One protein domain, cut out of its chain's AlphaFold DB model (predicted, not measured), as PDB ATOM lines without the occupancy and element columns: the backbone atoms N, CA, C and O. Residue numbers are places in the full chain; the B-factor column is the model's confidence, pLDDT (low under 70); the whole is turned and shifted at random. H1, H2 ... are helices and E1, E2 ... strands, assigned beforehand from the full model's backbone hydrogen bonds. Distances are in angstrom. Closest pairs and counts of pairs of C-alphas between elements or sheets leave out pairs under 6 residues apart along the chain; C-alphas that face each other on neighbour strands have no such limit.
ATOM      1  N   ALA A  98     -18.360  42.767 -15.153       70.44
ATOM      2  CA  ALA A  98     -18.036  43.984 -14.405       70.44
ATOM      3  C   ALA A  98     -17.208  43.724 -13.129       70.44
ATOM      4  O   ALA A  98     -16.521  44.619 -12.646       70.44
ATOM      5  N   ASN A  99     -17.251  42.503 -12.587       79.31
ATOM      6  CA  ASN A  99     -16.452  42.108 -11.426       79.31
ATOM      7  C   ASN A  99     -15.013  41.720 -11.802       79.31
ATOM      8  O   ASN A  99     -14.149  41.704 -10.922       79.31
ATOM      9  N   ALA A 100     -14.773  41.404 -13.077       82.25
ATOM     10  CA  ALA A 100     -13.501  40.938 -13.623       82.25
ATOM     11  C   ALA A 100     -12.730  42.047 -14.343       82.25
ATOM     12  O   ALA A 100     -11.504  42.124 -14.264       82.25
ATOM     13  N   VAL A 101     -13.468  42.898 -15.055       86.06
ATOM     14  CA  VAL A 101     -12.934  43.995 -15.850       86.06
ATOM     15  C   VAL A 101     -13.681  45.285 -15.573       86.06
ATOM     16  O   VAL A 101     -14.908  45.319 -15.479       86.06
ATOM     17  N   LYS A 102     -12.928  46.380 -15.524       88.50
ATOM     18  CA  LYS A 102     -13.473  47.731 -15.455       88.50
ATOM     19  C   LYS A 102     -13.198  48.447 -16.763       88.50
ATOM     20  O   LYS A 102     -12.043  48.611 -17.151       88.50
ATOM     21  N   LYS A 103     -14.260  48.878 -17.443       85.94
ATOM     22  CA  LYS A 103     -14.144  49.721 -18.639       85.94
ATOM     23  C   LYS A 103     -13.522  51.059 -18.263       85.94
ATOM     24  O   LYS A 103     -13.856  51.624 -17.223       85.94
ATOM     25  N   ILE A 104     -12.630  51.543 -19.110       86.75
ATOM     26  CA  ILE A 104     -11.858  52.755 -18.861       86.75
ATOM     27  C   ILE A 104     -11.635  53.505 -20.165       86.75
ATOM     28  O   ILE A 104     -11.396  52.897 -21.208       86.75
ATOM     29  N   ASP A 105     -11.664  54.828 -20.078       78.44
ATOM     30  CA  ASP A 105     -11.240  55.697 -21.166       78.44
ATOM     31  C   ASP A 105      -9.714  55.722 -21.168       78.44
ATOM     32  O   ASP A 105      -9.081  56.094 -20.175       78.44
ATOM     33  N   PHE A 106      -9.107  55.228 -22.243       68.56
ATOM     34  CA  PHE A 106      -7.685  54.909 -22.220       68.56
ATOM     35  C   PHE A 106      -6.842  55.913 -22.972       68.56
ATOM     36  O   PHE A 106      -7.058  56.166 -24.154       68.56
ATOM     37  N   ASN A 107      -5.812  56.395 -22.286       65.06
ATOM     38  CA  ASN A 107      -4.739  57.178 -22.869       65.06
ATOM     39  C   ASN A 107      -3.429  56.466 -22.505       65.06
ATOM     40  O   ASN A 107      -3.011  56.500 -21.344       65.06
ATOM     41  N   PHE A 108      -2.828  55.732 -23.451       65.75
ATOM     42  CA  PHE A 108      -1.538  55.084 -23.198       65.75
ATOM     43  C   PHE A 108      -0.501  56.170 -22.922       65.75
ATOM     44  O   PHE A 108      -0.300  57.064 -23.742       65.75
ATOM     45  N   LYS A 109       0.154  56.098 -21.761       66.12
ATOM     46  CA  LYS A 109       1.334  56.924 -21.503       66.12
ATOM     47  C   LYS A 109       2.440  56.496 -22.466       66.12
ATOM     48  O   LYS A 109       2.611  55.303 -22.701       66.12
ATOM     49  N   ASP A 110       3.165  57.460 -23.021       64.50
ATOM     50  CA  ASP A 110       4.287  57.181 -23.918       64.50
ATOM     51  C   ASP A 110       5.413  56.482 -23.124       64.50
ATOM     52  O   ASP A 110       5.888  57.051 -22.137       64.50
ATOM     53  N   PRO A 111       5.846  55.262 -23.504       63.56
ATOM     54  CA  PRO A 111       6.885  54.527 -22.782       63.56
ATOM     55  C   PRO A 111       8.285  55.141 -22.958       63.56
ATOM     56  O   PRO A 111       9.224  54.720 -22.285       63.56
ATOM     57  N   ARG A 112       8.448  56.140 -23.840       60.38
ATOM     58  CA  ARG A 112       9.749  56.725 -24.213       60.38
ATOM     59  C   ARG A 112      10.530  57.375 -23.069       60.38
ATOM     60  O   ARG A 112      11.725  57.603 -23.238       60.38
ATOM     61  N   SER A 113       9.899  57.701 -21.939       59.03
ATOM     62  CA  SER A 113      10.585  58.314 -20.789       59.03
ATOM     63  C   SER A 113      11.037  57.322 -19.714       59.03
ATOM     64  O   SER A 113      11.658  57.741 -18.741       59.03
ATOM     65  N   GLU A 114      10.705  56.038 -19.843       63.41
ATOM     66  CA  GLU A 114      10.925  55.053 -18.784       63.41
ATOM     67  C   GLU A 114      12.273  54.339 -18.947       63.41
ATOM     68  O   GLU A 114      12.649  53.872 -20.025       63.41
ATOM     69  N   THR A 115      13.015  54.236 -17.848       63.31
ATOM     70  CA  THR A 115      14.258  53.461 -17.786       63.31
ATOM     71  C   THR A 115      13.966  51.962 -17.740       63.31
ATOM     72  O   THR A 115      12.993  51.539 -17.122       63.31
ATOM     73  N   GLU A 116      14.847  51.133 -18.316       68.44
ATOM     74  CA  GLU A 116      14.704  49.662 -18.261       68.44
ATOM     75  C   GLU A 116      14.791  49.109 -16.838       68.44
ATOM     76  O   GLU A 116      14.347  47.992 -16.564       68.44
ATOM     77  N   ASP A 117      15.422  49.867 -15.938       77.56
ATOM     78  CA  ASP A 117      15.765  49.382 -14.617       77.56
ATOM     79  C   ASP A 117      14.506  49.053 -13.808       77.56
ATOM     80  O   ASP A 117      13.761  49.926 -13.365       77.56
ATOM     81  N   GLY A 118      14.271  47.750 -13.651       87.00
ATOM     82  CA  GLY A 118      13.113  47.207 -12.952       87.00
ATOM     83  C   GLY A 118      12.112  46.463 -13.835       87.00
ATOM     84  O   GLY A 118      11.254  45.783 -13.282       87.00
ATOM     85  N   ILE A 119      12.243  46.492 -15.166       92.69
ATOM     86  CA  ILE A 119      11.395  45.704 -16.076       92.69
ATOM     87  C   ILE A 119      12.088  44.382 -16.403       92.69
ATOM     88  O   ILE A 119      13.132  44.351 -17.057       92.69
ATOM     89  N   MET A 120      11.493  43.275 -15.971       92.88
ATOM     90  CA  MET A 120      11.963  41.923 -16.250       92.88
ATOM     91  C   MET A 120      11.019  41.228 -17.231       92.88
ATOM     92  O   MET A 120       9.814  41.176 -16.997       92.88
ATOM     93  N   VAL A 121      11.586  40.631 -18.281       94.38
ATOM     94  CA  VAL A 121      10.860  39.816 -19.264       94.38
ATOM     95  C   VAL A 121      11.439  38.403 -19.258       94.38
ATOM     96  O   VAL A 121      12.634  38.212 -19.486       94.38
ATOM     97  N   LYS A 122      10.600  37.405 -18.987       94.44
ATOM     98  CA  LYS A 122      10.903  35.979 -19.174       94.44
ATOM     99  C   LYS A 122       9.978  35.438 -20.255       94.44
ATOM    100  O   LYS A 122       8.865  35.925 -20.401       94.44
ATOM    101  N   HIS A 123      10.429  34.448 -21.006       95.06
ATOM    102  CA  HIS A 123       9.691  33.928 -22.148       95.06
ATOM    103  C   HIS A 123       9.835  32.413 -22.237       95.06
ATOM    104  O   HIS A 123      10.822  31.853 -21.754       95.06
ATOM    105  N   LEU A 124       8.844  31.760 -22.844       93.25
ATOM    106  CA  LEU A 124       8.968  30.355 -23.225       93.25
ATOM    107  C   LEU A 124       9.822  30.214 -24.496       93.25
ATOM    108  O   LEU A 124       9.840  31.131 -25.324       93.25
ATOM    109  N   PRO A 125      10.516  29.074 -24.684       91.88
ATOM    110  CA  PRO A 125      11.185  28.776 -25.945       91.88
ATOM    111  C   PRO A 125      10.216  28.891 -27.128       91.88
ATOM    112  O   PRO A 125       9.093  28.401 -27.054       91.88
ATOM    113  N   GLY A 126      10.657  29.535 -28.208       91.75
ATOM    114  CA  GLY A 126       9.833  29.775 -29.398       91.75
ATOM    115  C   GLY A 126       9.046  31.089 -29.386       91.75
ATOM    116  O   GLY A 126       8.493  31.447 -30.420       91.75
ATOM    117  N   ALA A 127       9.035  31.840 -28.277       96.12
ATOM    118  CA  ALA A 127       8.436  33.172 -28.262       96.12
ATOM    119  C   ALA A 127       9.183  34.134 -29.202       96.12
ATOM    120  O   ALA A 127      10.399  34.313 -29.097       96.12
ATOM    121  N   GLN A 128       8.434  34.781 -30.088       97.81
ATOM    122  CA  GLN A 128       8.905  35.791 -31.025       97.81
ATOM    123  C   GLN A 128       8.534  37.165 -30.482       97.81
ATOM    124  O   GLN A 128       7.373  37.582 -30.532       97.81
ATOM    125  N   TYR A 129       9.520  37.868 -29.931       97.50
ATOM    126  CA  TYR A 129       9.324  39.222 -29.442       97.50
ATOM    127  C   TYR A 129      10.541  40.100 -29.710       97.50
ATOM    128  O   TYR A 129      11.684  39.645 -29.720       97.50
ATOM    129  N   GLU A 130      10.275  41.388 -29.872       96.69
ATOM    130  CA  GLU A 130      11.277  42.433 -29.990       96.69
ATOM    131  C   GLU A 130      11.125  43.427 -28.846       96.69
ATOM    132  O   GLU A 130      10.056  43.589 -28.253       96.69
ATOM    133  N   ARG A 131      12.211  44.123 -28.525       92.31
ATOM    134  CA  ARG A 131      12.209  45.163 -27.498       92.31
ATOM    135  C   ARG A 131      12.748  46.462 -28.091       92.31
ATOM    136  O   ARG A 131      13.926  46.764 -27.911       92.31
ATOM    137  N   PRO A 132      11.916  47.215 -28.836       88.56
ATOM    138  CA  PRO A 132      12.359  48.437 -29.508       88.56
ATOM    139  C   PRO A 132      12.788  49.533 -28.526       88.56
ATOM    140  O   PRO A 132      13.577  50.403 -28.888       88.56
ATOM    141  N   GLN A 133      12.264  49.516 -27.296       87.44
ATOM    142  CA  GLN A 133      12.633  50.447 -26.229       87.44
ATOM    143  C   GLN A 133      12.649  49.723 -24.879       87.44
ATOM    144  O   GLN A 133      11.945  48.728 -24.715       87.44
ATOM    145  N   PRO A 134      13.369  50.244 -23.871       87.00
ATOM    146  CA  PRO A 134      13.386  49.685 -22.522       87.00
ATOM    147  C   PRO A 134      12.016  49.287 -21.956       87.00
ATOM    148  O   PRO A 134      11.847  48.173 -21.459       87.00
ATOM    149  N   ALA A 135      11.022  50.164 -22.082       90.81
ATOM    150  CA  ALA A 135       9.672  49.945 -21.573       90.81
ATOM    151  C   ALA A 135       8.666  49.459 -22.626       90.81
ATOM    152  O   ALA A 135       7.496  49.291 -22.294       90.81
ATOM    153  N   ALA A 136       9.089  49.217 -23.871       92.62
ATOM    154  CA  ALA A 136       8.209  48.768 -24.948       92.62
ATOM    155  C   ALA A 136       8.644  47.396 -25.470       92.62
ATOM    156  O   ALA A 136       9.782  47.209 -25.898       92.62
ATOM    157  N   ILE A 137       7.719  46.443 -25.450       95.75
ATOM    158  CA  ILE A 137       7.919  45.064 -25.887       95.75
ATOM    159  C   ILE A 137       6.904  44.791 -26.992       95.75
ATOM    160  O   ILE A 137       5.715  45.026 -26.812       95.75
ATOM    161  N   HIS A 138       7.354  44.300 -28.136       97.50
ATOM    162  CA  HIS A 138       6.486  43.863 -29.222       97.50
ATOM    163  C   HIS A 138       6.475  42.339 -29.231       97.50
ATOM    164  O   HIS A 138       7.499  41.729 -29.511       97.50
ATOM    165  N   LEU A 139       5.345  41.727 -28.888       98.25
ATOM    166  CA  LEU A 139       5.163  40.278 -28.901       98.25
ATOM    167  C   LEU A 139       4.382  39.888 -30.157       98.25
ATOM    168  O   LEU A 139       3.192  40.182 -30.263       98.25
ATOM    169  N   SER A 140       5.063  39.223 -31.085       97.62
ATOM    170  CA  SER A 140       4.473  38.730 -32.331       97.62
ATOM    171  C   SER A 140       3.849  37.351 -32.162       97.62
ATOM    172  O   SER A 140       2.808  37.105 -32.758       97.62
ATOM    173  N   GLU A 141       4.460  36.476 -31.355       97.81
ATOM    174  CA  GLU A 141       3.953  35.128 -31.073       97.81
ATOM    175  C   GLU A 141       4.579  34.542 -29.794       97.81
ATOM    176  O   GLU A 141       5.739  34.809 -29.475       97.81
ATOM    177  N   GLY A 142       3.838  33.709 -29.065       96.75
ATOM    178  CA  GLY A 142       4.311  32.950 -27.908       96.75
ATOM    179  C   GLY A 142       3.915  33.553 -26.562       96.75
ATOM    180  O   GLY A 142       2.961  34.323 -26.455       96.75
ATOM    181  N   THR A 143       4.644  33.181 -25.504       96.75
ATOM    182  CA  THR A 143       4.285  33.499 -24.111       96.75
ATOM    183  C   THR A 143       5.402  34.242 -23.373       96.75
ATOM    184  O   THR A 143       6.542  33.772 -23.324       96.75
ATOM    185  N   LEU A 144       5.045  35.358 -22.728       97.75
ATOM    186  CA  LEU A 144       5.907  36.195 -21.891       97.75
ATOM    187  C   LEU A 144       5.372  36.304 -20.455       97.75
ATOM    188  O   LEU A 144       4.175  36.461 -20.241       97.75
ATOM    189  N   LEU A 145       6.275  36.326 -19.476       96.19
ATOM    190  CA  LEU A 145       6.058  36.851 -18.126       96.19
ATOM    191  C   LEU A 145       6.764  38.196 -18.050       96.19
ATOM    192  O   LEU A 145       7.986  38.266 -18.206       96.19
ATOM    193  N   VAL A 146       6.004  39.246 -17.764       95.88
ATOM    194  CA  VAL A 146       6.533  40.593 -17.573       95.88
ATOM    195  C   VAL A 146       6.285  41.014 -16.131       95.88
ATOM    196  O   VAL A 146       5.159  40.959 -15.641       95.88
ATOM    197  N   SER A 147       7.353  41.416 -15.444       93.94
ATOM    198  CA  SER A 147       7.297  42.008 -14.105       93.94
ATOM    199  C   SER A 147       7.895  43.405 -14.166       93.94
ATOM    200  O   SER A 147       9.011  43.578 -14.658       93.94
ATOM    201  N   VAL A 148       7.155  44.393 -13.673       93.38
ATOM    202  CA  VAL A 148       7.600  45.788 -13.595       93.38
ATOM    203  C   VAL A 148       7.806  46.128 -12.132       93.38
ATOM    204  O   VAL A 148       6.888  46.024 -11.325       93.38
ATOM    205  N   ARG A 149       9.014  46.540 -11.765       89.94
ATOM    206  CA  ARG A 149       9.392  46.915 -10.398       89.94
ATOM    207  C   ARG A 149      10.009  48.300 -10.397       89.94
ATOM    208  O   ARG A 149      10.656  48.689 -11.360       89.94
ATOM    209  N   ARG A 150       9.864  49.020  -9.283       88.75
ATOM    210  CA  ARG A 150      10.536  50.316  -9.118       88.75
ATOM    211  C   ARG A 150      12.063  50.161  -9.279       88.75
ATOM    212  O   ARG A 150      12.607  49.173  -8.775       88.75
ATOM    213  N   PRO A 151      12.750  51.121  -9.926       88.50
ATOM    214  CA  PRO A 151      12.271  52.465 -10.278       88.50
ATOM    215  C   PRO A 151      11.366  52.563 -11.518       88.50
ATOM    216  O   PRO A 151      10.698  53.581 -11.641       88.50
ATOM    217  N   ALA A 152      11.267  51.542 -12.377       89.75
ATOM    218  CA  ALA A 152      10.353  51.578 -13.522       89.75
ATOM    219  C   ALA A 152       8.882  51.746 -13.101       89.75
ATOM    220  O   ALA A 152       8.407  51.108 -12.149       89.75
ATOM    221  N   HIS A 153       8.153  52.587 -13.836       89.25
ATOM    222  CA  HIS A 153       6.747  52.878 -13.560       89.25
ATOM    223  C   HIS A 153       5.779  52.188 -14.510       89.25
ATOM    224  O   HIS A 153       4.615  51.999 -14.152       89.25
ATOM    225  N   LEU A 154       6.251  51.838 -15.705       91.06
ATOM    226  CA  LEU A 154       5.411  51.336 -16.776       91.06
ATOM    227  C   LEU A 154       6.200  50.418 -17.709       91.06
ATOM    228  O   LEU A 154       7.315  50.739 -18.110       91.06
ATOM    229  N   ALA A 155       5.572  49.322 -18.121       93.75
ATOM    230  CA  ALA A 155       5.915  48.620 -19.350       93.75
ATOM    231  C   ALA A 155       4.687  48.536 -20.258       93.75
ATOM    232  O   ALA A 155       3.552  48.461 -19.784       93.75
ATOM    233  N   ILE A 156       4.916  48.533 -21.566       94.81
ATOM    234  CA  ILE A 156       3.891  48.321 -22.581       94.81
ATOM    235  C   ILE A 156       4.285  47.111 -23.411       94.81
ATOM    236  O   ILE A 156       5.401  47.033 -23.921       94.81
ATOM    237  N   VAL A 157       3.347  46.182 -23.551       96.75
ATOM    238  CA  VAL A 157       3.460  45.043 -24.455       96.75
ATOM    239  C   VAL A 157       2.447  45.224 -25.572       96.75
ATOM    240  O   VAL A 157       1.246  45.245 -25.317       96.75
ATOM    241  N   THR A 158       2.929  45.351 -26.799       96.81
ATOM    242  CA  THR A 158       2.110  45.434 -28.008       96.81
ATOM    243  C   THR A 158       2.057  44.067 -28.666       96.81
ATOM    244  O   THR A 158       3.088  43.440 -28.897       96.81
ATOM    245  N   THR A 159       0.847  43.619 -28.976       97.25
ATOM    246  CA  THR A 159       0.561  42.407 -29.750       97.25
ATOM    247  C   THR A 159      -0.271  42.787 -30.974       97.25
ATOM    248  O   THR A 159      -0.884  43.859 -30.972       97.25
ATOM    249  N   PRO A 160      -0.384  41.925 -31.996       95.38
ATOM    250  CA  PRO A 160      -1.264  42.198 -33.132       95.38
ATOM    251  C   PRO A 160      -2.740  42.396 -32.751       95.38
ATOM    252  O   PRO A 160      -3.476  43.054 -33.480       95.38
ATOM    253  N   ARG A 161      -3.189  41.846 -31.611       94.69
ATOM    254  CA  ARG A 161      -4.582  41.952 -31.144       94.69
ATOM    255  C   ARG A 161      -4.833  43.149 -30.224       94.69
ATOM    256  O   ARG A 161      -5.978  43.583 -30.068       94.69
ATOM    257  N   GLY A 162      -3.800  43.659 -29.564       94.12
ATOM    258  CA  GLY A 162      -3.971  44.690 -28.552       94.12
ATOM    259  C   GLY A 162      -2.702  45.071 -27.808       94.12
ATOM    260  O   GLY A 162      -1.666  44.414 -27.913       94.12
ATOM    261  N   ASP A 163      -2.822  46.122 -27.005       95.12
ATOM    262  CA  ASP A 163      -1.752  46.644 -26.160       95.12
ATOM    263  C   ASP A 163      -2.064  46.439 -24.686       95.12
ATOM    264  O   ASP A 163      -3.192  46.642 -24.234       95.12
ATOM    265  N   ILE A 164      -1.037  46.092 -23.923       96.44
ATOM    266  CA  ILE A 164      -1.113  45.830 -22.494       96.44
ATOM    267  C   ILE A 164      -0.183  46.811 -21.792       96.44
ATOM    268  O   ILE A 164       1.026  46.768 -21.997       96.44
ATOM    269  N   SER A 165      -0.732  47.682 -20.949       94.69
ATOM    270  CA  SER A 165       0.058  48.509 -20.034       94.69
ATOM    271  C   SER A 165       0.162  47.836 -18.672       94.69
ATOM    272  O   SER A 165      -0.850  47.381 -18.127       94.69
ATOM    273  N   ILE A 166       1.367  47.839 -18.117       94.75
ATOM    274  CA  ILE A 166       1.726  47.170 -16.872       94.75
ATOM    275  C   ILE A 166       2.338  48.223 -15.955       94.75
ATOM    276  O   ILE A 166       3.443  48.699 -16.213       94.75
ATOM    277  N   ASP A 167       1.607  48.611 -14.914       92.25
ATOM    278  CA  ASP A 167       2.072  49.589 -13.930       92.25
ATOM    279  C   ASP A 167       3.185  48.997 -13.027       92.25
ATOM    280  O   ASP A 167       3.413  47.787 -12.982       92.25
ATOM    281  N   SER A 168       3.882  49.848 -12.269       90.19
ATOM    282  CA  SER A 168       4.884  49.410 -11.285       90.19
ATOM    283  C   SER A 168       4.329  48.449 -10.236       90.19
ATOM    284  O   SER A 168       3.221  48.643  -9.741       90.19
ATOM    285  N   ASP A 169       5.182  47.528  -9.795       89.75
ATOM    286  CA  ASP A 169       4.888  46.473  -8.819       89.75
ATOM    287  C   ASP A 169       3.811  45.485  -9.296       89.75
ATOM    288  O   ASP A 169       3.073  44.927  -8.484       89.75
ATOM    289  N   ALA A 170       3.741  45.263 -10.612       92.56
ATOM    290  CA  ALA A 170       2.808  44.336 -11.230       92.56
ATOM    291  C   ALA A 170       3.515  43.210 -11.993       92.56
ATOM    292  O   ALA A 170       4.586  43.383 -12.584       92.56
ATOM    293  N   GLU A 171       2.853  42.056 -12.014       93.50
ATOM    294  CA  GLU A 171       3.215  40.875 -12.782       93.50
ATOM    295  C   GLU A 171       2.063  40.490 -13.706       93.50
ATOM    296  O   GLU A 171       0.898  40.451 -13.299       93.50
ATOM    297  N   VAL A 172       2.397  40.150 -14.945       96.31
ATOM    298  CA  VAL A 172       1.429  39.673 -15.931       96.31
ATOM    299  C   VAL A 172       2.050  38.572 -16.772       96.31
ATOM    300  O   VAL A 172       3.233  38.633 -17.116       96.31
ATOM    301  N   ILE A 173       1.242  37.580 -17.129       96.94
ATOM    302  CA  ILE A 173       1.584  36.672 -18.222       96.94
ATOM    303  C   ILE A 173       0.753  37.046 -19.436       96.94
ATOM    304  O   ILE A 173      -0.462  37.212 -19.341       96.94
ATOM    305  N   ILE A 174       1.427  37.191 -20.570       98.19
ATOM    306  CA  ILE A 174       0.823  37.529 -21.852       98.19
ATOM    307  C   ILE A 174       1.174  36.413 -22.820       98.19
ATOM    308  O   ILE A 174       2.348  36.082 -22.987       98.19
ATOM    309  N   ARG A 175       0.158  35.835 -23.448       97.12
ATOM    310  CA  ARG A 175       0.307  34.817 -24.483       97.12
ATOM    311  C   ARG A 175      -0.419  35.281 -25.729       97.12
ATOM    312  O   ARG A 175      -1.567  35.704 -25.635       97.12
ATOM    313  N   TYR A 176       0.248  35.214 -26.869       97.44
ATOM    314  CA  TYR A 176      -0.358  35.489 -28.160       97.44
ATOM    315  C   TYR A 176      -0.005  34.365 -29.125       97.44
ATOM    316  O   TYR A 176       1.133  34.269 -29.574       97.44
ATOM    317  N   GLU A 177      -0.958  33.477 -29.376       94.31
ATOM    318  CA  GLU A 177      -0.773  32.271 -30.190       94.31
ATOM    319  C   GLU A 177      -2.065  31.998 -30.963       94.31
ATOM    320  O   GLU A 177      -3.151  32.239 -30.435       94.31
ATOM    321  N   ASP A 178      -1.952  31.541 -32.212       91.12
ATOM    322  CA  ASP A 178      -3.093  31.215 -33.085       91.12
ATOM    323  C   ASP A 178      -4.146  32.342 -33.198       91.12
ATOM    324  O   ASP A 178      -5.351  32.104 -33.243       91.12
ATOM    325  N   GLY A 179      -3.697  33.604 -33.197       91.19
ATOM    326  CA  GLY A 179      -4.583  34.775 -33.246       91.19
ATOM    327  C   GLY A 179      -5.283  35.107 -31.920       91.19
ATOM    328  O   GLY A 179      -6.039  36.081 -31.849       91.19
ATOM    329  N   ILE A 180      -5.012  34.352 -30.850       94.81
ATOM    330  CA  ILE A 180      -5.634  34.500 -29.534       94.81
ATOM    331  C   ILE A 180      -4.670  35.193 -28.573       94.81
ATOM    332  O   ILE A 180      -3.620  34.665 -28.209       94.81
ATOM    333  N   LEU A 181      -5.074  36.367 -28.092       97.19
ATOM    334  CA  LEU A 181      -4.435  37.075 -26.993       97.19
ATOM    335  C   LEU A 181      -5.015  36.619 -25.656       97.19
ATOM    336  O   LEU A 181      -6.219  36.721 -25.423       97.19
ATOM    337  N   ARG A 182      -4.141  36.210 -24.741       97.12
ATOM    338  CA  ARG A 182      -4.450  35.949 -23.335       97.12
ATOM    339  C   ARG A 182      -3.607  36.829 -22.439       97.12
ATOM    340  O   ARG A 182      -2.392  36.915 -22.612       97.12
ATOM    341  N   VAL A 183      -4.245  37.437 -21.451       97.69
ATOM    342  CA  VAL A 183      -3.589  38.286 -20.457       97.69
ATOM    343  C   VAL A 183      -4.023  37.821 -19.076       97.69
ATOM    344  O   VAL A 183      -5.192  37.956 -18.728       97.69
ATOM    345  N   LEU A 184      -3.095  37.272 -18.294       96.44
ATOM    346  CA  LEU A 184      -3.332  36.796 -16.932       96.44
ATOM    347  C   LEU A 184      -2.776  37.823 -15.948       96.44
ATOM    348  O   LEU A 184      -1.557  38.003 -15.864       96.44
ATOM    349  N   ASN A 185      -3.653  38.491 -15.194       95.38
ATOM    350  CA  ASN A 185      -3.218  39.442 -14.178       95.38
ATOM    351  C   ASN A 185      -2.797  38.710 -12.891       95.38
ATOM    352  O   ASN A 185      -3.641  38.229 -12.127       95.38
ATOM    353  N   LEU A 186      -1.487  38.681 -12.641       92.75
ATOM    354  CA  LEU A 186      -0.871  38.075 -11.461       92.75
ATOM    355  C   LEU A 186      -0.560  39.098 -10.351       92.75
ATOM    356  O   LEU A 186      -0.096  38.716  -9.277       92.75
ATOM    357  N   SER A 187      -0.765  40.389 -10.618       84.81
ATOM    358  CA  SER A 187      -0.336  41.480  -9.742       84.81
ATOM    359  C   SER A 187      -1.075  41.477  -8.411       84.81
ATOM    360  O   SER A 187      -2.291  41.318  -8.351       84.81
ATOM    361  N   GLY A 188      -0.343  41.698  -7.319       69.88
ATOM    362  CA  GLY A 188      -0.934  41.675  -5.983       69.88
ATOM    363  C   GLY A 188      -1.770  42.900  -5.610       69.88
ATOM    364  O   GLY A 188      -2.460  42.882  -4.591       69.88
ATOM    365  N   LEU A 189      -1.705  43.971  -6.407       65.19
ATOM    366  CA  LEU A 189      -2.272  45.275  -6.073       65.19
ATOM    367  C   LEU A 189      -3.074  45.864  -7.247       65.19
ATOM    368  O   LEU A 189      -2.519  46.252  -8.271       65.19
ATOM    369  N   GLY A 190      -4.382  46.033  -7.036       64.69
ATOM    370  CA  GLY A 190      -5.231  46.953  -7.802       64.69
ATOM    371  C   GLY A 190      -5.485  46.610  -9.279       64.69
ATOM    372  O   GLY A 190      -5.589  45.453  -9.674       64.69
ATOM    373  N   GLU A 191      -5.658  47.671 -10.072       74.75
ATOM    374  CA  GLU A 191      -6.001  47.690 -11.507       74.75
ATOM    375  C   GLU A 191      -4.755  47.995 -12.372       74.75
ATOM    376  O   GLU A 191      -4.820  48.738 -13.351       74.75
ATOM    377  N   GLY A 192      -3.588  47.469 -11.970       85.69
ATOM    378  CA  GLY A 192      -2.288  47.790 -12.581       85.69
ATOM    379  C   GLY A 192      -2.070  47.207 -13.980       85.69
ATOM    380  O   GLY A 192      -1.163  47.640 -14.689       85.69
ATOM    381  N   ILE A 193      -2.908  46.251 -14.391       94.12
ATOM    382  CA  ILE A 193      -2.904  45.675 -15.736       94.12
ATOM    383  C   ILE A 193      -4.089  46.229 -16.502       94.12
ATOM    384  O   ILE A 193      -5.247  46.002 -16.140       94.12
ATOM    385  N   LYS A 194      -3.797  46.939 -17.585       94.19
ATOM    386  CA  LYS A 194      -4.830  47.501 -18.444       94.19
ATOM    387  C   LYS A 194      -4.574  47.079 -19.877       94.19
ATOM    388  O   LYS A 194      -3.439  47.096 -20.344       94.19
ATOM    389  N   VAL A 195      -5.639  46.682 -20.553       94.69
ATOM    390  CA  VAL A 195      -5.590  46.092 -21.883       94.69
ATOM    391  C   VAL A 195      -6.456  46.913 -22.812       94.69
ATOM    392  O   VAL A 195      -7.621  47.171 -22.506       94.69
ATOM    393  N   ARG A 196      -5.898  47.290 -23.961       93.69
ATOM    394  CA  ARG A 196      -6.635  47.829 -25.097       93.69
ATOM    395  C   ARG A 196      -6.658  46.800 -26.208       93.69
ATOM    396  O   ARG A 196      -5.626  46.525 -26.807       93.69
ATOM    397  N   ILE A 197      -7.838  46.288 -26.509       93.06
ATOM    398  CA  ILE A 197      -8.072  45.455 -27.683       93.06
ATOM    399  C   ILE A 197      -8.281  46.378 -28.879       93.06
ATOM    400  O   ILE A 197      -9.032  47.358 -28.798       93.06
ATOM    401  N   HIS A 198      -7.557  46.109 -29.963       90.69
ATOM    402  CA  HIS A 198      -7.703  46.858 -31.207       90.69
ATOM    403  C   HIS A 198      -9.051  46.542 -31.853       90.69
ATOM    404  O   HIS A 198      -9.629  45.481 -31.628       90.69
ATOM    405  N   GLY A 199      -9.564  47.483 -32.644       80.81
ATOM    406  CA  GLY A 199     -10.777  47.235 -33.410       80.81
ATOM    407  C   GLY A 199     -10.525  46.135 -34.436       80.81
ATOM    408  O   GLY A 199      -9.474  46.120 -35.078       80.81
ATOM    409  N   SER A 200     -11.473  45.216 -34.579       72.81
ATOM    410  CA  SER A 200     -11.377  44.118 -35.538       72.81
ATOM    411  C   SER A 200     -12.700  43.908 -36.243       72.81
ATOM    412  O   SER A 200     -13.763  44.072 -35.645       72.81
ATOM    413  N   GLU A 201     -12.627  43.501 -37.498       72.81
ATOM    414  CA  GLU A 201     -13.783  43.078 -38.267       72.81
ATOM    415  C   GLU A 201     -13.874  41.553 -38.181       72.81
ATOM    416  O   GLU A 201     -12.970  40.847 -38.622       72.81
ATOM    417  N   HIS A 216     -15.984  45.558 -34.632       78.19
ATOM    418  CA  HIS A 216     -15.767  45.891 -33.232       78.19
ATOM    419  C   HIS A 216     -14.900  47.138 -33.115       78.19
ATOM    420  O   HIS A 216     -13.806  47.215 -33.677       78.19
ATOM    421  N   GLU A 217     -15.386  48.112 -32.352       83.00
ATOM    422  CA  GLU A 217     -14.609  49.295 -31.997       83.00
ATOM    423  C   GLU A 217     -13.515  48.941 -30.974       83.00
ATOM    424  O   GLU A 217     -13.717  48.047 -30.142       83.00
ATOM    425  N   PRO A 218     -12.363  49.640 -30.985       86.50
ATOM    426  CA  PRO A 218     -11.324  49.446 -29.983       86.50
ATOM    427  C   PRO A 218     -11.869  49.637 -28.567       86.50
ATOM    428  O   PRO A 218     -12.641  50.560 -28.297       86.50
ATOM    429  N   ARG A 219     -11.428  48.798 -27.631       87.50
ATOM    430  CA  ARG A 219     -11.892  48.852 -26.239       87.50
ATOM    431  C   ARG A 219     -10.763  48.724 -25.259       87.50
ATOM    432  O   ARG A 219      -9.860  47.921 -25.455       87.50
ATOM    433  N   ALA A 220     -10.877  49.461 -24.164       90.81
ATOM    434  CA  ALA A 220      -9.910  49.424 -23.094       90.81
ATOM    435  C   ALA A 220     -10.539  49.084 -21.748       90.81
ATOM    436  O   ALA A 220     -11.641  49.525 -21.404       90.81
ATOM    437  N   MET A 221      -9.826  48.254 -20.998       91.12
ATOM    438  CA  MET A 221     -10.296  47.685 -19.747       91.12
ATOM    439  C   MET A 221      -9.133  47.516 -18.777       91.12
ATOM    440  O   MET A 221      -8.045  47.106 -19.177       91.12
ATOM    441  N   ALA A 222      -9.364  47.779 -17.495       92.19
ATOM    442  CA  ALA A 222      -8.494  47.292 -16.435       92.19
ATOM    443  C   ALA A 222      -8.913  45.872 -16.059       92.19
ATOM    444  O   ALA A 222     -10.101  45.616 -15.851       92.19
ATOM    445  N   LEU A 223      -7.944  44.967 -15.967       92.94
ATOM    446  CA  LEU A 223      -8.157  43.576 -15.584       92.94
ATOM    447  C   LEU A 223      -7.892  43.419 -14.089       92.94
ATOM    448  O   LEU A 223      -6.838  43.820 -13.597       92.94
ATOM    449  N   LYS A 224      -8.827  42.821 -13.354       92.19
ATOM    450  CA  LYS A 224      -8.665  42.563 -11.921       92.19
ATOM    451  C   LYS A 224      -7.653  41.442 -11.671       92.19
ATOM    452  O   LYS A 224      -7.500  40.534 -12.484       92.19
ATOM    453  N   VAL A 225      -6.984  41.479 -10.520       91.31
ATOM    454  CA  VAL A 225      -6.118  40.383 -10.057       91.31
ATOM    455  C   VAL A 225      -6.850  39.034 -10.060       91.31
ATOM    456  O   VAL A 225      -8.039  38.958  -9.735       91.31
ATOM    457  N   GLY A 226      -6.138  37.967 -10.435       92.00
ATOM    458  CA  GLY A 226      -6.672  36.600 -10.471       92.00
ATOM    459  C   GLY A 226      -7.635  36.340 -11.632       92.00
ATOM    460  O   GLY A 226      -8.270  35.287 -11.679       92.00
ATOM    461  N   HIS A 227      -7.755  37.296 -12.556       94.12
ATOM    462  CA  HIS A 227      -8.565  37.161 -13.755       94.12
ATOM    463  C   HIS A 227      -7.698  37.130 -15.008       94.12
ATOM    464  O   HIS A 227      -6.638  37.759 -15.090       94.12
ATOM    465  N   GLU A 228      -8.187  36.388 -15.990       94.88
ATOM    466  CA  GLU A 228      -7.660  36.317 -17.342       94.88
ATOM    467  C   GLU A 228      -8.629  37.013 -18.296       94.88
ATOM    468  O   GLU A 228      -9.844  36.835 -18.191       94.88
ATOM    469  N   LEU A 229      -8.077  37.778 -19.235       95.81
ATOM    470  CA  LEU A 229      -8.772  38.236 -20.434       95.81
ATOM    471  C   LEU A 229      -8.305  37.398 -21.624       95.81
ATOM    472  O   LEU A 229      -7.102  37.273 -21.847       95.81
ATOM    473  N   VAL A 230      -9.256  36.900 -22.409       95.81
ATOM    474  CA  VAL A 230      -9.028  36.217 -23.685       95.81
ATOM    475  C   VAL A 230      -9.673  37.038 -24.796       95.81
ATOM    476  O   VAL A 230     -10.816  37.476 -24.654       95.81
ATOM    477  N   SER A 231      -8.960  37.263 -25.896       94.94
ATOM    478  CA  SER A 231      -9.496  37.919 -27.088       94.94
ATOM    479  C   SER A 231      -8.941  37.303 -28.363       94.94
ATOM    480  O   SER A 231      -7.743  37.060 -28.456       94.94
ATOM    481  N   SER A 232      -9.804  37.111 -29.352       91.56
ATOM    482  CA  SER A 232      -9.490  36.515 -30.652       91.56
ATOM    483  C   SER A 232     -10.098  37.329 -31.792       91.56
ATOM    484  O   SER A 232     -11.034  38.099 -31.588       91.56
ATOM    485  N   ASP A 233      -9.584  37.151 -33.004       85.00
ATOM    486  CA  ASP A 233     -10.159  37.681 -34.253       85.00
ATOM    487  C   ASP A 233     -11.375  36.897 -34.776       85.00
ATOM    488  O   ASP A 233     -12.056  37.342 -35.696       85.00
ATOM    489  N   HIS A 234     -11.690  35.771 -34.145       85.06
ATOM    490  CA  HIS A 234     -12.848  34.928 -34.408       85.06
ATOM    491  C   HIS A 234     -13.706  34.759 -33.145       85.06
ATOM    492  O   HIS A 234     -13.325  35.178 -32.051       85.06
ATOM    493  N   ALA A 235     -14.878  34.136 -33.272       85.81
ATOM    494  CA  ALA A 235     -15.689  33.777 -32.110       85.81
ATOM    495  C   ALA A 235     -14.993  32.681 -31.283       85.81
ATOM    496  O   ALA A 235     -14.668  31.623 -31.818       85.81
ATOM    497  N   LEU A 236     -14.810  32.916 -29.981       87.94
ATOM    498  CA  LEU A 236     -14.118  32.005 -29.072       87.94
ATOM    499  C   LEU A 236     -14.853  30.666 -28.969       87.94
ATOM    500  O   LEU A 236     -16.035  30.595 -28.609       87.94
ATOM    501  N   SER A 237     -14.121  29.591 -29.233       88.69
ATOM    502  CA  SER A 237     -14.562  28.224 -29.009       88.69
ATOM    503  C   SER A 237     -14.370  27.804 -27.549       88.69
ATOM    504  O   SER A 237     -13.722  28.465 -26.736       88.69
ATOM    505  N   ARG A 238     -14.910  26.636 -27.185       85.44
ATOM    506  CA  ARG A 238     -14.696  26.065 -25.848       85.44
ATOM    507  C   ARG A 238     -13.224  25.723 -25.587       85.44
ATOM    508  O   ARG A 238     -12.792  25.831 -24.440       85.44
ATOM    509  N   ALA A 239     -12.479  25.324 -26.620       86.81
ATOM    510  CA  ALA A 239     -11.048  25.050 -26.515       86.81
ATOM    511  C   ALA A 239     -10.269  26.342 -26.219       86.81
ATOM    512  O   ALA A 239      -9.406  26.357 -25.341       86.81
ATOM    513  N   ASP A 240     -10.685  27.457 -26.824       89.62
ATOM    514  CA  ASP A 240     -10.098  28.784 -26.596       89.62
ATOM    515  C   ASP A 240     -10.420  29.344 -25.209       89.62
ATOM    516  O   ASP A 240      -9.750  30.241 -24.716       89.62
ATOM    517  N   LEU A 241     -11.422  28.824 -24.511       89.31
ATOM    518  CA  LEU A 241     -11.683  29.212 -23.121       89.31
ATOM    519  C   LEU A 241     -10.969  28.299 -22.120       89.31
ATOM    520  O   LEU A 241     -10.751  28.683 -20.973       89.31
ATOM    521  N   ARG A 242     -10.593  27.088 -22.533       87.19
ATOM    522  CA  ARG A 242     -10.017  26.058 -21.661       87.19
ATOM    523  C   ARG A 242      -8.785  25.435 -22.313       87.19
ATOM    524  O   ARG A 242      -8.822  24.253 -22.660       87.19
ATOM    525  N   PRO A 243      -7.705  26.214 -22.479       87.75
ATOM    526  CA  PRO A 243      -6.483  25.697 -23.064       87.75
ATOM    527  C   PRO A 243      -5.879  24.617 -22.159       87.75
ATOM    528  O   PRO A 243      -6.033  24.633 -20.935       87.75
ATOM    529  N   HIS A 244      -5.139  23.693 -22.761       85.06
ATOM    530  CA  HIS A 244      -4.405  22.651 -22.041       85.06
ATOM    531  C   HIS A 244      -3.058  23.175 -21.520       85.06
ATOM    532  O   HIS A 244      -2.006  22.626 -21.819       85.06
ATOM    533  N   ASP A 245      -3.083  24.271 -20.761       86.19
ATOM    534  CA  ASP A 245      -1.887  24.932 -20.213       86.19
ATOM    535  C   ASP A 245      -1.647  24.629 -18.725       86.19
ATOM    536  O   ASP A 245      -0.788  25.231 -18.084       86.19
ATOM    537  N   GLY A 246      -2.426  23.700 -18.164       85.12
ATOM    538  CA  GLY A 246      -2.348  23.310 -16.759       85.12
ATOM    539  C   GLY A 246      -2.989  24.305 -15.789       85.12
ATOM    540  O   GLY A 246      -3.105  23.979 -14.609       85.12
ATOM    541  N   VAL A 247      -3.462  25.465 -16.256       92.50
ATOM    542  CA  VAL A 247      -4.081  26.484 -15.403       92.50
ATOM    543  C   VAL A 247      -5.577  26.208 -15.264       92.50
ATOM    544  O   VAL A 247      -6.336  26.182 -16.238       92.50
ATOM    545  N   ALA A 248      -6.024  26.001 -14.030       92.38
ATOM    546  CA  ALA A 248      -7.423  25.754 -13.732       92.38
ATOM    547  C   ALA A 248      -8.222  27.064 -13.771       92.38
ATOM    548  O   ALA A 248      -7.761  28.100 -13.285       92.38
ATOM    549  N   ARG A 249      -9.428  27.024 -14.342       92.44
ATOM    550  CA  ARG A 249     -10.270  28.206 -14.585       92.44
ATOM    551  C   ARG A 249     -11.703  27.985 -14.136       92.44
ATOM    552  O   ARG A 249     -12.187  26.852 -14.113       92.44
ATOM    553  N   ARG A 250     -12.395  29.074 -13.816       90.69
ATOM    554  CA  ARG A 250     -13.823  29.074 -13.485       90.69
ATOM    555  C   ARG A 250     -14.489  30.388 -13.874       90.69
ATOM    556  O   ARG A 250     -13.824  31.358 -14.225       90.69
ATOM    557  N   HIS A 251     -15.817  30.385 -13.790       87.69
ATOM    558  CA  HIS A 251     -16.687  31.547 -13.975       87.69
ATOM    559  C   HIS A 251     -16.354  32.339 -15.251       87.69
ATOM    560  O   HIS A 251     -15.831  33.445 -15.209       87.69
ATOM    561  N   PHE A 252     -16.646  31.755 -16.411       87.38
ATOM    562  CA  PHE A 252     -16.450  32.435 -17.689       87.38
ATOM    563  C   PHE A 252     -17.576  33.429 -17.956       87.38
ATOM    564  O   PHE A 252     -18.749  33.108 -17.753       87.38
ATOM    565  N   ALA A 253     -17.222  34.595 -18.482       89.44
ATOM    566  CA  ALA A 253     -18.174  35.542 -19.030       89.44
ATOM    567  C   ALA A 253     -17.730  35.979 -20.427       89.44
ATOM    568  O   ALA A 253     -16.616  36.472 -20.607       89.44
ATOM    569  N   LEU A 254     -18.605  35.775 -21.413       88.44
ATOM    570  CA  LEU A 254     -18.377  36.200 -22.790       88.44
ATOM    571  C   LEU A 254     -18.682  37.691 -22.945       88.44
ATOM    572  O   LEU A 254     -19.598  38.230 -22.324       88.44
ATOM    573  N   LEU A 255     -17.907  38.335 -23.802       84.62
ATOM    574  CA  LEU A 255     -17.971  39.740 -24.174       84.62
ATOM    575  C   LEU A 255     -17.945  39.836 -25.709       84.62
ATOM    576  O   LEU A 255     -17.508  38.895 -26.369       84.62
ATOM    577  N   GLU A 256     -18.396  40.968 -26.262       73.88
ATOM    578  CA  GLU A 256     -18.239  41.335 -27.684       73.88
ATOM    579  C   GLU A 256     -18.508  40.192 -28.672       73.88
ATOM    580  O   GLU A 256     -17.576  39.623 -29.229       73.88
ATOM    581  N   ASP A 257     -19.772  39.802 -28.848       74.56
ATOM    582  CA  ASP A 257     -20.176  38.755 -29.806       74.56
ATOM    583  C   ASP A 257     -19.351  37.460 -29.718       74.56
ATOM    584  O   ASP A 257     -19.188  36.719 -30.685       74.56
ATOM    585  N   LYS A 258     -18.887  37.149 -28.500       80.25
ATOM    586  CA  LYS A 258     -18.085  35.972 -28.151       80.25
ATOM    587  C   LYS A 258     -16.643  36.003 -28.666       80.25
ATOM    588  O   LYS A 258     -15.972  34.991 -28.524       80.25
ATOM    589  N   CYS A 259     -16.124  37.109 -29.205       87.44
ATOM    590  CA  CYS A 259     -14.696  37.234 -29.559       87.44
ATOM    591  C   CYS A 259     -13.808  37.623 -28.362       87.44
ATOM    592  O   CYS A 259     -12.581  37.725 -28.464       87.44
ATOM    593  N   MET A 260     -14.428  37.869 -27.205       91.31
ATOM    594  CA  MET A 260     -13.750  38.196 -25.961       91.31
ATOM    595  C   MET A 260     -14.363  37.430 -24.795       91.31
ATOM    596  O   MET A 260     -15.565  37.169 -24.758       91.31
ATOM    597  N   ALA A 261     -13.540  37.088 -23.813       93.06
ATOM    598  CA  ALA A 261     -13.999  36.446 -22.597       93.06
ATOM    599  C   ALA A 261     -13.128  36.821 -21.410       93.06
ATOM    600  O   ALA A 261     -11.941  37.108 -21.551       93.06
ATOM    601  N   VAL A 262     -13.727  36.772 -20.229       94.31
ATOM    602  CA  VAL A 262     -13.020  36.896 -18.958       94.31
ATOM    603  C   VAL A 262     -13.318  35.693 -18.084       94.31
ATOM    604  O   VAL A 262     -14.429  35.160 -18.110       94.31
ATOM    605  N   SER A 263     -12.329  35.264 -17.312       93.25
ATOM    606  CA  SER A 263     -12.477  34.162 -16.362       93.25
ATOM    607  C   SER A 263     -11.572  34.335 -15.162       93.25
ATOM    608  O   SER A 263     -10.515  34.958 -15.257       93.25
ATOM    609  N   GLU A 264     -11.951  33.725 -14.048       93.25
ATOM    610  CA  GLU A 264     -11.047  33.548 -12.917       93.25
ATOM    611  C   GLU A 264     -10.101  32.379 -13.196       93.25
ATOM    612  O   GLU A 264     -10.539  31.314 -13.645       93.25
ATOM    613  N   PHE A 265      -8.815  32.552 -12.893       93.69
ATOM    614  CA  PHE A 265      -7.826  31.478 -12.956       93.69
ATOM    615  C   PHE A 265      -7.233  31.206 -11.571       93.69
ATOM    616  O   PHE A 265      -7.101  32.100 -10.735       93.69
ATOM    617  N   SER A 266      -6.866  29.952 -11.317       94.06
ATOM    618  CA  SER A 266      -6.198  29.567 -10.077       94.06
ATOM    619  C   SER A 266      -4.707  29.870 -10.191       94.06
ATOM    620  O   SER A 266      -3.971  29.184 -10.905       94.06
ATOM    621  N   LEU A 267      -4.252  30.894  -9.466       93.75
ATOM    622  CA  LEU A 267      -2.832  31.246  -9.399       93.75
ATOM    623  C   LEU A 267      -1.986  30.121  -8.787       93.75
ATOM    624  O   LEU A 267      -0.849  29.924  -9.199       93.75
TER     625      LEU A 267
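This is residues 98 to 201 and 216 to 267 of the 329 residues of an uncharacterized protein of bacterium ADurb.Bin425 (UniProt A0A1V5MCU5). Picture a sandwich of two strand layers face to face, joined along one side by the long strand E4, which folds back on itself at residue 141 and gives a part to each layer. One layer holds E2, residues 142 to 148 of E4, E7, E8, E11, E12 and E13; the other holds E1, E3, residues 136 to 141 of E4, E5, E6, E9 and E10, and the long link of residues 104 to 118 passes outside this second layer. The printed part has 156 residues with thirteen named strands and one short helix, in the order E1 to E11, H1, E12, E13, and its class is mostly strand. By pairing, the strands form one branched, twisted, mixed sheet, in which E4 and E5 are parallel and the other neighbours antiparallel. The whole is compact and rounded, with a radius of gyration of the C-alphas of 14.4 A and spans of 40 by 35 by 31 A.

Begin at E4, residues 136 to 148, which bends by 153 degrees at residue 141 and has staggered pairing. On one side of it look for E2, residues 119 to 123, with N 120 and O 147 2.8 A apart, and E3, residues 128 to 133, with N 130 and O 138 2.8 A apart; E3 and E4 form a hairpin. On the other side are E5, residues 154 to 159, with N 137 and O 156 2.8 A apart, and E7, residues 170 to 177, with N 144 and O 174 2.8 A apart. From E7, step to its hairpin partner E8, residues 180 to 185, at 166 degrees, where N 182 and O 175 are 2.8 A apart. Next come E11, residues 227 to 232, with N 183 and O 229 2.9 A apart, and E13, residues 260 to 265, with N 228 and O 263 2.8 A apart. The edge strand E12, residues 249 to 255, makes a hairpin with E13, where N 253 and O 262 are 2.9 A apart. From E5, step to its hairpin partner E6, residues 162 to 167, where N 157 and O 164 are 2.9 A apart. Then find E9, residues 193 to 197, with N 163 and O 196 2.8 A apart, E10, residues 219 to 223, with N 195 and O 221 2.8 A apart, and the edge strand E1, residues 101 to 103, with N 102 and O 222 2.9 A apart. Between E6 and E7 the closest C-alphas, those of Ile 166 and Val 172, are 7.6 A apart, and between E9 and E11 those of Ile 197 and Ser 231 are 7.7 A apart. E10 and E12 are apart. H1, residues 238 to 241, only grazes the sheet with residues 240 to 241; it is too short for an O i to N i+4 pair, and its one O i to N i+3 pair is within hydrogen-bond range.

Find C-alpha 101 at (-12.934, 43.995, -15.850), where E1 begins. E4 starts at C-alpha 136, at (8.209, 48.768, -24.948), and its 13 residues span 11.8 A from first to last C-alpha. E7 measures 22.8 A, E11 and E12 16.9 A each, and E6 16.6 A. E13 ends at C-alpha 265, at (-7.826, 31.478, -12.956).

The C-alphas of Ser 113 and Arg 238, 41.3 A apart, are the two farthest from each other. Residues 202 to 215 are cut out between E9 and E10, and C-alphas 201 and 216 stand 6.1 A apart across the cut. Of the links printed whole, that from E1 to E2, with 15 residues, is long. The mean pLDDT of the printed part is 88.4; look for values under 70 at residues 106 to 116 and 188 to 190.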